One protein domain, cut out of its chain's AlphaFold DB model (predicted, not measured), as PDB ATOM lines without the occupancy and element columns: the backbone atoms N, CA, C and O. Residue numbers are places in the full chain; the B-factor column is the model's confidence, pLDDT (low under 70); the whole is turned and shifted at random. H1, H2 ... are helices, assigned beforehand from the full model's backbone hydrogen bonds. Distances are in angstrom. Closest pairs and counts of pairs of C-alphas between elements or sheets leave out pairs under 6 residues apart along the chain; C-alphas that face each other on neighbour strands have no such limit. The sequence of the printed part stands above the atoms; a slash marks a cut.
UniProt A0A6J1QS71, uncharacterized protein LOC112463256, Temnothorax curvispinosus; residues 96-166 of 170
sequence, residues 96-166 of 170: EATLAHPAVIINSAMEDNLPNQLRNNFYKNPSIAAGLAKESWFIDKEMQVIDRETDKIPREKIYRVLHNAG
ATOM      1  N   GLU A  96     206.534 192.073 121.172       51.84
ATOM      2  CA  GLU A  96     207.354 192.233 122.382       51.84
ATOM      3  C   GLU A  96     207.721 190.898 123.047       51.84
ATOM      4  O   GLU A  96     208.839 190.723 123.526       51.84
ATOM      5  N   ALA A  97     206.812 189.917 123.043       52.06
ATOM      6  CA  ALA A  97     207.062 188.642 123.715       52.06
ATOM      7  C   ALA A  97     207.983 187.707 122.912       52.06
ATOM      8  O   ALA A  97     208.626 186.833 123.487       52.06
ATOM      9  N   THR A  98     208.051 187.872 121.587       53.28
ATOM     10  CA  THR A  98     208.769 186.942 120.699       53.28
ATOM     11  C   THR A  98     210.210 187.355 120.402       53.28
ATOM     12  O   THR A  98     210.975 186.532 119.909       53.28
ATOM     13  N   LEU A  99     210.590 188.603 120.697       56.50
ATOM     14  CA  LEU A  99     211.928 189.142 120.407       56.50
ATOM     15  C   LEU A  99     212.767 189.416 121.666       56.50
ATOM     16  O   LEU A  99     213.972 189.647 121.575       56.50
ATOM     17  N   ALA A 100     212.172 189.357 122.858       65.06
ATOM     18  CA  ALA A 100     212.917 189.547 124.094       65.06
ATOM     19  C   ALA A 100     213.835 188.341 124.371       65.06
ATOM     20  O   ALA A 100     213.393 187.197 124.467       65.06
ATOM     21  N   HIS A 101     215.136 188.599 124.537       71.25
ATOM     22  CA  HIS A 101     216.097 187.572 124.941       71.25
ATOM     23  C   HIS A 101     215.682 186.990 126.308       71.25
ATOM     24  O   HIS A 101     215.297 187.762 127.190       71.25
ATOM     25  N   PRO A 102     215.800 185.669 126.555       77.31
ATOM     26  CA  PRO A 102     215.297 185.028 127.776       77.31
ATOM     27  C   PRO A 102     215.824 185.663 129.071       77.31
ATOM     28  O   PRO A 102     215.091 185.783 130.047       77.31
ATOM     29  N   ALA A 103     217.068 186.150 129.073       76.31
ATOM     30  CA  ALA A 103     217.628 186.885 130.213       76.31
ATOM     31  C   ALA A 103     216.860 188.180 130.556       76.31
ATOM     32  O   ALA A 103     216.773 188.538 131.725       76.31
ATOM     33  N   VAL A 104     216.290 188.871 129.563       75.94
ATOM     34  CA  VAL A 104     215.482 190.085 129.776       75.94
ATOM     35  C   VAL A 104     214.159 189.722 130.438       75.94
ATOM     36  O   VAL A 104     213.759 190.386 131.385       75.94
ATOM     37  N   ILE A 105     213.530 188.629 129.996       81.88
ATOM     38  CA  ILE A 105     212.270 188.125 130.560       81.88
ATOM     39  C   ILE A 105     212.465 187.672 132.015       81.88
ATOM     40  O   ILE A 105     211.640 187.949 132.882       81.88
ATOM     41  N   ILE A 106     213.573 186.985 132.307       84.06
ATOM     42  CA  ILE A 106     213.892 186.543 133.674       84.06
ATOM     43  C   ILE A 106     214.180 187.748 134.576       84.06
ATOM     44  O   ILE A 106     213.694 187.799 135.705       84.06
ATOM     45  N   ASN A 107     214.941 188.728 134.082       82.50
ATOM     46  CA  ASN A 107     215.237 189.935 134.846       82.50
ATOM     47  C   ASN A 107     213.983 190.773 135.095       82.50
ATOM     48  O   ASN A 107     213.798 191.209 136.224       82.50
ATOM     49  N   SER A 108     213.097 190.946 134.107       81.81
ATOM     50  CA  SER A 108     211.852 191.698 134.303       81.81
ATOM     51  C   SER A 108     210.955 191.031 135.346       81.81
ATOM     52  O   SER A 108     210.495 191.695 136.273       81.81
ATOM     53  N   ALA A 109     210.809 189.703 135.286       84.81
ATOM     54  CA  ALA A 109     210.077 188.945 136.296       84.81
ATOM     55  C   ALA A 109     210.703 189.077 137.698       84.81
ATOM     56  O   ALA A 109     209.992 189.137 138.700       84.81
ATOM     57  N   MET A 110     212.034 189.138 137.797       87.06
ATOM     58  CA  MET A 110     212.729 189.348 139.070       87.06
ATOM     59  C   MET A 110     212.570 190.789 139.587       87.06
ATOM     60  O   MET A 110     212.355 190.989 140.783       87.06
ATOM     61  N   GLU A 111     212.628 191.786 138.705       83.12
ATOM     62  CA  GLU A 111     212.443 193.206 139.030       83.12
ATOM     63  C   GLU A 111     211.013 193.527 139.488       83.12
ATOM     64  O   GLU A 111     210.812 194.402 140.336       83.12
ATOM     65  N   ASP A 112     210.021 192.785 139.000       83.75
ATOM     66  CA  ASP A 112     208.633 192.912 139.445       83.75
ATOM     67  C   ASP A 112     208.415 192.444 140.888       83.75
ATOM     68  O   ASP A 112     207.530 192.956 141.577       83.75
ATOM     69  N   ASN A 113     209.260 191.531 141.374       89.00
ATOM     70  CA  ASN A 113     209.221 191.032 142.750       89.00
ATOM     71  C   ASN A 113     209.997 191.915 143.745       89.00
ATOM     72  O   ASN A 113     210.003 191.638 144.947       89.00
ATOM     73  N   LEU A 114     210.664 192.977 143.283       87.94
ATOM     74  CA  LEU A 114     211.457 193.848 144.147       87.94
ATOM     75  C   LEU A 114     210.552 194.762 144.999       87.94
ATOM     76  O   LEU A 114     209.547 195.281 144.506       87.94
ATOM     77  N   PRO A 115     210.891 195.041 146.273       90.00
ATOM     78  CA  PRO A 115     210.148 196.013 147.070       90.00
ATOM     79  C   PRO A 115     210.195 197.416 146.446       90.00
ATOM     80  O   PRO A 115     211.182 197.819 145.831       90.00
ATOM     81  N   ASN A 116     209.131 198.200 146.651       85.44
ATOM     82  CA  ASN A 116     208.904 199.491 145.982       85.44
ATOM     83  C   ASN A 116     210.017 200.539 146.157       85.44
ATOM     84  O   ASN A 116     210.069 201.480 145.362       85.44
ATOM     85  N   GLN A 117     210.860 200.410 147.187       87.12
ATOM     86  CA  GLN A 117     212.018 201.286 147.399       87.12
ATOM     87  C   GLN A 117     213.183 200.966 146.452       87.12
ATOM     88  O   GLN A 117     213.975 201.852 146.151       87.12
ATOM     89  N   LEU A 118     213.291 199.714 145.996       86.88
ATOM     90  CA  LEU A 118     214.335 199.247 145.081       86.88
ATOM     91  C   LEU A 118     213.865 199.230 143.622       86.88
ATOM     92  O   LEU A 118     214.684 199.142 142.711       86.88
ATOM     93  N   ARG A 119     212.551 199.334 143.385       83.75
ATOM     94  CA  ARG A 119     211.995 199.455 142.034       83.75
ATOM     95  C   ARG A 119     212.283 200.835 141.461       83.75
ATOM     96  O   ARG A 119     212.019 201.860 142.094       83.75
ATOM     97  N   ASN A 120     212.762 200.856 140.224       81.62
ATOM     98  CA  ASN A 120     213.018 202.091 139.505       81.62
ATOM     99  C   ASN A 120     211.710 202.901 139.333       81.62
ATOM    100  O   ASN A 120     210.719 202.413 138.788       81.62
ATOM    101  N   ASN A 121     211.711 204.157 139.794       81.88
ATOM    102  CA  ASN A 121     210.559 205.058 139.712       81.88
ATOM    103  C   ASN A 121     210.139 205.374 138.269       81.88
ATOM    104  O   ASN A 121     208.958 205.632 138.035       81.88
ATOM    105  N   PHE A 122     211.072 205.331 137.312       74.31
ATOM    106  CA  PHE A 122     210.803 205.599 135.898       74.31
ATOM    107  C   PHE A 122     209.783 204.613 135.303       74.31
ATOM    108  O   PHE A 122     208.922 205.025 134.528       74.31
ATOM    109  N   TYR A 123     209.805 203.345 135.729       72.88
ATOM    110  CA  TYR A 123     208.898 202.302 135.228       72.88
ATOM    111  C   TYR A 123     207.537 202.252 135.943       72.88
ATOM    112  O   TYR A 123     206.691 201.437 135.592       72.88
ATOM    113  N   LYS A 124     207.277 203.130 136.926       81.50
ATOM    114  CA  LYS A 124     205.974 203.189 137.624       81.50
ATOM    115  C   LYS A 124     204.863 203.784 136.757       81.50
ATOM    116  O   LYS A 124     203.691 203.507 136.997       81.50
ATOM    117  N   ASN A 125     205.216 204.624 135.782       85.94
ATOM    118  CA  ASN A 125     204.253 205.220 134.865       85.94
ATOM    119  C   ASN A 125     204.099 204.324 133.621       85.94
ATOM    120  O   ASN A 125     205.057 204.204 132.850       85.94
ATOM    121  N   PRO A 126     202.907 203.745 133.380       79.06
ATOM    122  CA  PRO A 126     202.696 202.832 132.259       79.06
ATOM    123  C   PRO A 126     202.916 203.500 130.894       79.06
ATOM    124  O   PRO A 126     203.387 202.847 129.968       79.06
ATOM    125  N   SER A 127     202.658 204.806 130.765       80.75
ATOM    126  CA  SER A 127     202.883 205.545 129.515       80.75
ATOM    127  C   SER A 127     204.368 205.745 129.211       80.75
ATOM    128  O   SER A 127     204.767 205.698 128.051       80.75
ATOM    129  N   ILE A 128     205.196 205.947 130.243       77.00
ATOM    130  CA  ILE A 128     206.651 206.112 130.089       77.00
ATOM    131  C   ILE A 128     207.298 204.759 129.785       77.00
ATOM    132  O   ILE A 128     208.115 204.666 128.872       77.00
ATOM    133  N   ALA A 129     206.884 203.701 130.488       76.62
ATOM    134  CA  ALA A 129     207.346 202.341 130.222       76.62
ATOM    135  C   ALA A 129     207.019 201.899 128.783       76.62
ATOM    136  O   ALA A 129     207.895 201.406 128.076       76.62
ATOM    137  N   ALA A 130     205.791 202.160 128.315       74.06
ATOM    138  CA  ALA A 130     205.373 201.853 126.946       74.06
ATOM    139  C   ALA A 130     206.063 202.723 125.880       74.06
ATOM    140  O   ALA A 130     206.170 202.304 124.730       74.06
ATOM    141  N   GLY A 131     206.504 203.935 126.234       70.00
ATOM    142  CA  GLY A 131     207.298 204.799 125.360       70.00
ATOM    143  C   GLY A 131     208.724 204.279 125.196       70.00
ATOM    144  O   GLY A 131     209.171 204.077 124.076       70.00
ATOM    145  N   LEU A 132     209.405 203.967 126.301       66.81
ATOM    146  CA  LEU A 132     210.778 203.445 126.282       66.81
ATOM    147  C   LEU A 132     210.901 202.110 125.536       66.81
ATOM    148  O   LEU A 132     211.893 201.898 124.845       66.81
ATOM    149  N   ALA A 133     209.885 201.245 125.630       61.72
ATOM    150  CA  ALA A 133     209.838 199.988 124.880       61.72
ATOM    151  C   ALA A 133     209.828 200.200 123.353       61.72
ATOM    152  O   ALA A 133     210.374 199.390 122.613       61.72
ATOM    153  N   LYS A 134     209.272 201.317 122.866       61.22
ATOM    154  CA  LYS A 134     209.254 201.650 121.430       61.22
ATOM    155  C   LYS A 134     210.577 202.229 120.930       61.22
ATOM    156  O   LYS A 134     210.803 202.253 119.725       61.22
ATOM    157  N   GLU A 135     211.406 202.731 121.841       54.44
ATOM    158  CA  GLU A 135     212.477 203.682 121.544       54.44
ATOM    159  C   GLU A 135     213.899 203.109 121.708       54.44
ATOM    160  O   GLU A 135     214.889 203.820 121.556       54.44
ATOM    161  N   SER A 136     214.057 201.816 122.001       58.09
ATOM    162  CA  SER A 136     215.384 201.252 122.297       58.09
ATOM    163  C   SER A 136     216.181 200.788 121.071       58.09
ATOM    164  O   SER A 136     217.206 200.133 121.246       58.09
ATOM    165  N   TRP A 137     215.711 201.053 119.846       60.91
ATOM    166  CA  TRP A 137     216.300 200.470 118.635       60.91
ATOM    167  C   TRP A 137     216.134 201.357 117.390       60.91
ATOM    168  O   TRP A 137     215.439 201.007 116.439       60.91
ATOM    169  N   PHE A 138     216.719 202.555 117.395       54.12
ATOM    170  CA  PHE A 138     216.345 203.601 116.433       54.12
ATOM    171  C   PHE A 138     217.189 203.752 115.164       54.12
ATOM    172  O   PHE A 138     216.912 204.659 114.379       54.12
ATOM    173  N   ILE A 139     218.187 202.904 114.906       63.25
ATOM    174  CA  ILE A 139     218.983 203.012 113.674       63.25
ATOM    175  C   ILE A 139     218.983 201.690 112.910       63.25
ATOM    176  O   ILE A 139     219.217 200.620 113.472       63.25
ATOM    177  N   ASP A 140     218.763 201.806 111.599       48.53
ATOM    178  CA  ASP A 140     218.898 200.772 110.575       48.53
ATOM    179  C   ASP A 140     220.359 200.286 110.518       48.53
ATOM    180  O   ASP A 140     221.137 200.776 109.698       48.53
ATOM    181  N   LYS A 141     220.766 199.463 111.504       55.00
ATOM    182  CA  LYS A 141     222.023 198.678 111.613       55.00
ATOM    183  C   LYS A 141     222.366 198.210 113.019       55.00
ATOM    184  O   LYS A 141     223.274 197.392 113.163       55.00
ATOM    185  N   GLU A 142     221.700 198.699 114.053       60.78
ATOM    186  CA  GLU A 142     221.831 198.026 115.337       60.78
ATOM    187  C   GLU A 142     221.092 196.680 115.156       60.78
ATOM    188  O   GLU A 142     220.004 196.642 114.592       60.78
ATOM    189  N   MET A 143     221.680 195.542 115.540       60.53
ATOM    190  CA  MET A 143     220.937 194.279 115.678       60.53
ATOM    191  C   MET A 143     221.130 193.716 117.083       60.53
ATOM    192  O   MET A 143     222.236 193.767 117.629       60.53
ATOM    193  N   GLN A 144     220.059 193.186 117.677       64.25
ATOM    194  CA  GLN A 144     220.149 192.531 118.974       64.25
ATOM    195  C   GLN A 144     221.095 191.348 118.828       64.25
ATOM    196  O   GLN A 144     220.864 190.444 118.027       64.25
ATOM    197  N   VAL A 145     222.189 191.364 119.588       69.44
ATOM    198  CA  VAL A 145     223.118 190.234 119.630       69.44
ATOM    199  C   VAL A 145     222.447 189.132 120.446       69.44
ATOM    200  O   VAL A 145     222.506 189.143 121.676       69.44
ATOM    201  N   ILE A 146     221.745 188.239 119.742       71.94
ATOM    202  CA  ILE A 146     221.019 187.096 120.316       71.94
ATOM    203  C   ILE A 146     222.006 186.030 120.807       71.94
ATOM    204  O   ILE A 146     221.793 185.444 121.859       71.94
ATOM    205  N   ASP A 147     223.096 185.810 120.070       76.88
ATOM    206  CA  ASP A 147     224.130 184.831 120.406       76.88
ATOM    207  C   ASP A 147     225.426 185.555 120.785       76.88
ATOM    208  O   ASP A 147     226.201 185.991 119.928       76.88
ATOM    209  N   ARG A 148     225.640 185.758 122.086       81.50
ATOM    210  CA  ARG A 148     226.878 186.360 122.590       81.50
ATOM    211  C   ARG A 148     227.926 185.265 122.746       81.50
ATOM    212  O   ARG A 148     227.719 184.306 123.480       81.50
ATOM    213  N   GLU A 149     229.111 185.465 122.174       82.81
ATOM    214  CA  GLU A 149     230.249 184.544 122.362       82.81
ATOM    215  C   GLU A 149     230.595 184.322 123.844       82.81
ATOM    216  O   GLU A 149     231.013 183.239 124.246       82.81
ATOM    217  N   THR A 150     230.361 185.328 124.689       81.06
ATOM    218  CA  THR A 150     230.557 185.233 126.140       81.06
ATOM    219  C   THR A 150     229.623 184.216 126.802       81.06
ATOM    220  O   THR A 150     230.026 183.583 127.776       81.06
ATOM    221  N   ASP A 151     228.410 184.016 126.276       82.69
ATOM    222  CA  ASP A 151     227.443 183.061 126.834       82.69
ATOM    223  C   ASP A 151     227.843 181.606 126.541       82.69
ATOM    224  O   ASP A 151     227.471 180.695 127.279       82.69
ATOM    225  N   LYS A 152     228.695 181.393 125.529       90.06
ATOM    226  CA  LYS A 152     229.301 180.089 125.209       90.06
ATOM    227  C   LYS A 152     230.420 179.705 126.180       90.06
ATOM    228  O   LYS A 152     230.880 178.562 126.169       90.06
ATOM    229  N   ILE A 153     230.899 180.637 127.012       89.00
ATOM    230  CA  ILE A 153     231.973 180.371 127.970       89.00
ATOM    231  C   ILE A 153     231.376 179.736 129.239       89.00
ATOM    232  O   ILE A 153     230.630 180.400 129.960       89.00
ATOM    233  N   PRO A 154     231.742 178.484 129.585       92.69
ATOM    234  CA  PRO A 154     231.237 177.833 130.792       92.69
ATOM    235  C   PRO A 154     231.690 178.574 132.057       92.69
ATOM    236  O   PRO A 154     232.852 178.990 132.172       92.69
ATOM    237  N   ARG A 155     230.782 178.729 133.029       90.50
ATOM    238  CA  ARG A 155     231.005 179.539 134.243       90.50
ATOM    239  C   ARG A 155     232.157 179.000 135.085       90.50
ATOM    240  O   ARG A 155     232.944 179.779 135.619       90.50
ATOM    241  N   GLU A 156     232.348 177.688 135.113       92.25
ATOM    242  CA  GLU A 156     233.437 177.004 135.820       92.25
ATOM    243  C   GLU A 156     234.808 177.446 135.288       92.25
ATOM    244  O   GLU A 156     235.771 177.602 136.044       92.25
ATOM    245  N   LYS A 157     234.906 177.695 133.974       92.44
ATOM    246  CA  LYS A 157     236.141 178.186 133.354       92.44
ATOM    247  C   LYS A 157     236.438 179.618 133.786       92.44
ATOM    248  O   LYS A 157     237.600 179.916 134.047       92.44
ATOM    249  N   ILE A 158     235.410 180.455 133.911       91.12
ATOM    250  CA  ILE A 158     235.537 181.828 134.418       91.12
ATOM    251  C   ILE A 158     236.025 181.799 135.870       91.12
ATOM    252  O   ILE A 158     237.035 182.427 136.184       91.12
ATOM    253  N   TYR A 159     235.389 180.997 136.731       91.75
ATOM    254  CA  TYR A 159     235.796 180.848 138.132       91.75
ATOM    255  C   TYR A 159     237.246 180.387 138.277       91.75
ATOM    256  O   TYR A 159     237.998 180.964 139.059       91.75
ATOM    257  N   ARG A 160     237.672 179.400 137.485       92.00
ATOM    258  CA  ARG A 160     239.058 178.915 137.498       92.00
ATOM    259  C   ARG A 160     240.063 179.997 137.097       92.00
ATOM    260  O   ARG A 160     241.107 180.108 137.733       92.00
ATOM    261  N   VAL A 161     239.769 180.787 136.062       93.56
ATOM    262  CA  VAL A 161     240.650 181.888 135.631       93.56
ATOM    263  C   VAL A 161     240.746 182.955 136.721       93.56
ATOM    264  O   VAL A 161     241.849 183.367 137.070       93.56
ATOM    265  N   LEU A 162     239.616 183.354 137.305       94.25
ATOM    266  CA  LEU A 162     239.578 184.368 138.360       94.25
ATOM    267  C   LEU A 162     240.258 183.900 139.656       94.25
ATOM    268  O   LEU A 162     240.971 184.678 140.289       94.25
ATOM    269  N   HIS A 163     240.095 182.627 140.024       93.44
ATOM    270  CA  HIS A 163     240.785 182.020 141.162       93.44
ATOM    271  C   HIS A 163     242.305 181.982 140.938       93.44
ATOM    272  O   HIS A 163     243.071 182.386 141.809       93.44
ATOM    273  N   ASN A 164     242.758 181.570 139.749       92.81
ATOM    274  CA  ASN A 164     244.186 181.540 139.417       92.81
ATOM    275  C   ASN A 164     244.808 182.944 139.334       92.81
ATOM    276  O   ASN A 164     245.990 183.102 139.617       92.81
ATOM    277  N   ALA A 165     244.015 183.959 138.980       93.50
ATOM    278  CA  ALA A 165     244.423 185.362 138.995       93.50
ATOM    279  C   ALA A 165     244.431 185.988 140.407       93.50
ATOM    280  O   ALA A 165     244.792 187.153 140.551       93.50
ATOM    281  N   GLY A 166     244.013 185.252 141.445       93.00
ATOM    282  CA  GLY A 166     243.930 185.755 142.821       93.00
ATOM    283  C   GLY A 166     242.777 186.735 143.073       93.00
ATOM    284  O   GLY A 166     242.757 187.395 144.111       93.00
TER     285      GLY A 166
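This is residues 96 to 166 of the 170 residues of the protein "uncharacterized protein LOC112463256" of Temnothorax curvispinosus (UniProt A0A6J1QS71). Picture an open U of helices with a long arm: H1 and H2 make one side, residues 113 to 120 make the turn, and H3 and H4 come back as the other side, with an empty gap between H2 and H4. From the end of H4 a long loop, residues 135 to 148, swings past the open end of the U to H5 and H6, and residues 148 to 166 stick out as an arm far from the rest. The printed part has 71 residues with six named helices, in the order H1 to H6, and no named strand; the class is all helix. It is only just extended, close to loose, with a radius of gyration of the C-alphas of 17.0 A, and its flat outline spans 48 by 37 by 20 A.

Start at residues 102 to 112, the longest helix, H2, which touches no helix. Before it, H1, residues 96 to 99, is apart from it, though a tight link of 2 residues joins them. After H2, a short link of 8 residues leads to H3, residues 121 to 124, also apart from H2. Next comes H4, residues 126 to 134, which is apart from H2 too. H3 and H4 only just touch, only at the corner by their tight link, with 3 pairs of C-alphas within 8 A; the closest are those of Tyr 123 and Ala 129, 5.2 A apart. Farther along the chain, H5, residues 149 to 152, and H6, residues 155 to 164, are apart from each other, and each touches no helix. Look at the backbone O and N atoms: every O i to N i+4 pair is within hydrogen-bond range in H2 and H6, and 4 of 5 are in H4. H1, H3 and H5 are too short for such a pair; their single O i to N i+3 pair is within range in H3 and H5, not in H1.

Find C-alpha 102 at (215.297, 185.028, 127.776); from there H2 runs 15.6 A to C-alpha 112 at (208.633, 192.912, 139.445). H1 measures 5.9 A from first to last C-alpha, H3 5.4 A, H4 12.7 A and H5 5.4 A. H6 runs 14.3 A and ends at C-alpha 164, at (244.186, 181.540, 139.417).

The C-alphas of Ser 127 and Asn 164 are the two farthest apart, at 48.8 A. The printed part has no cut, and the link from H4 to H5, 14 residues, is long. Mean pLDDT of the printed part is 77.4; look for values under 70 at residues 96 to 100 and 132 to 145.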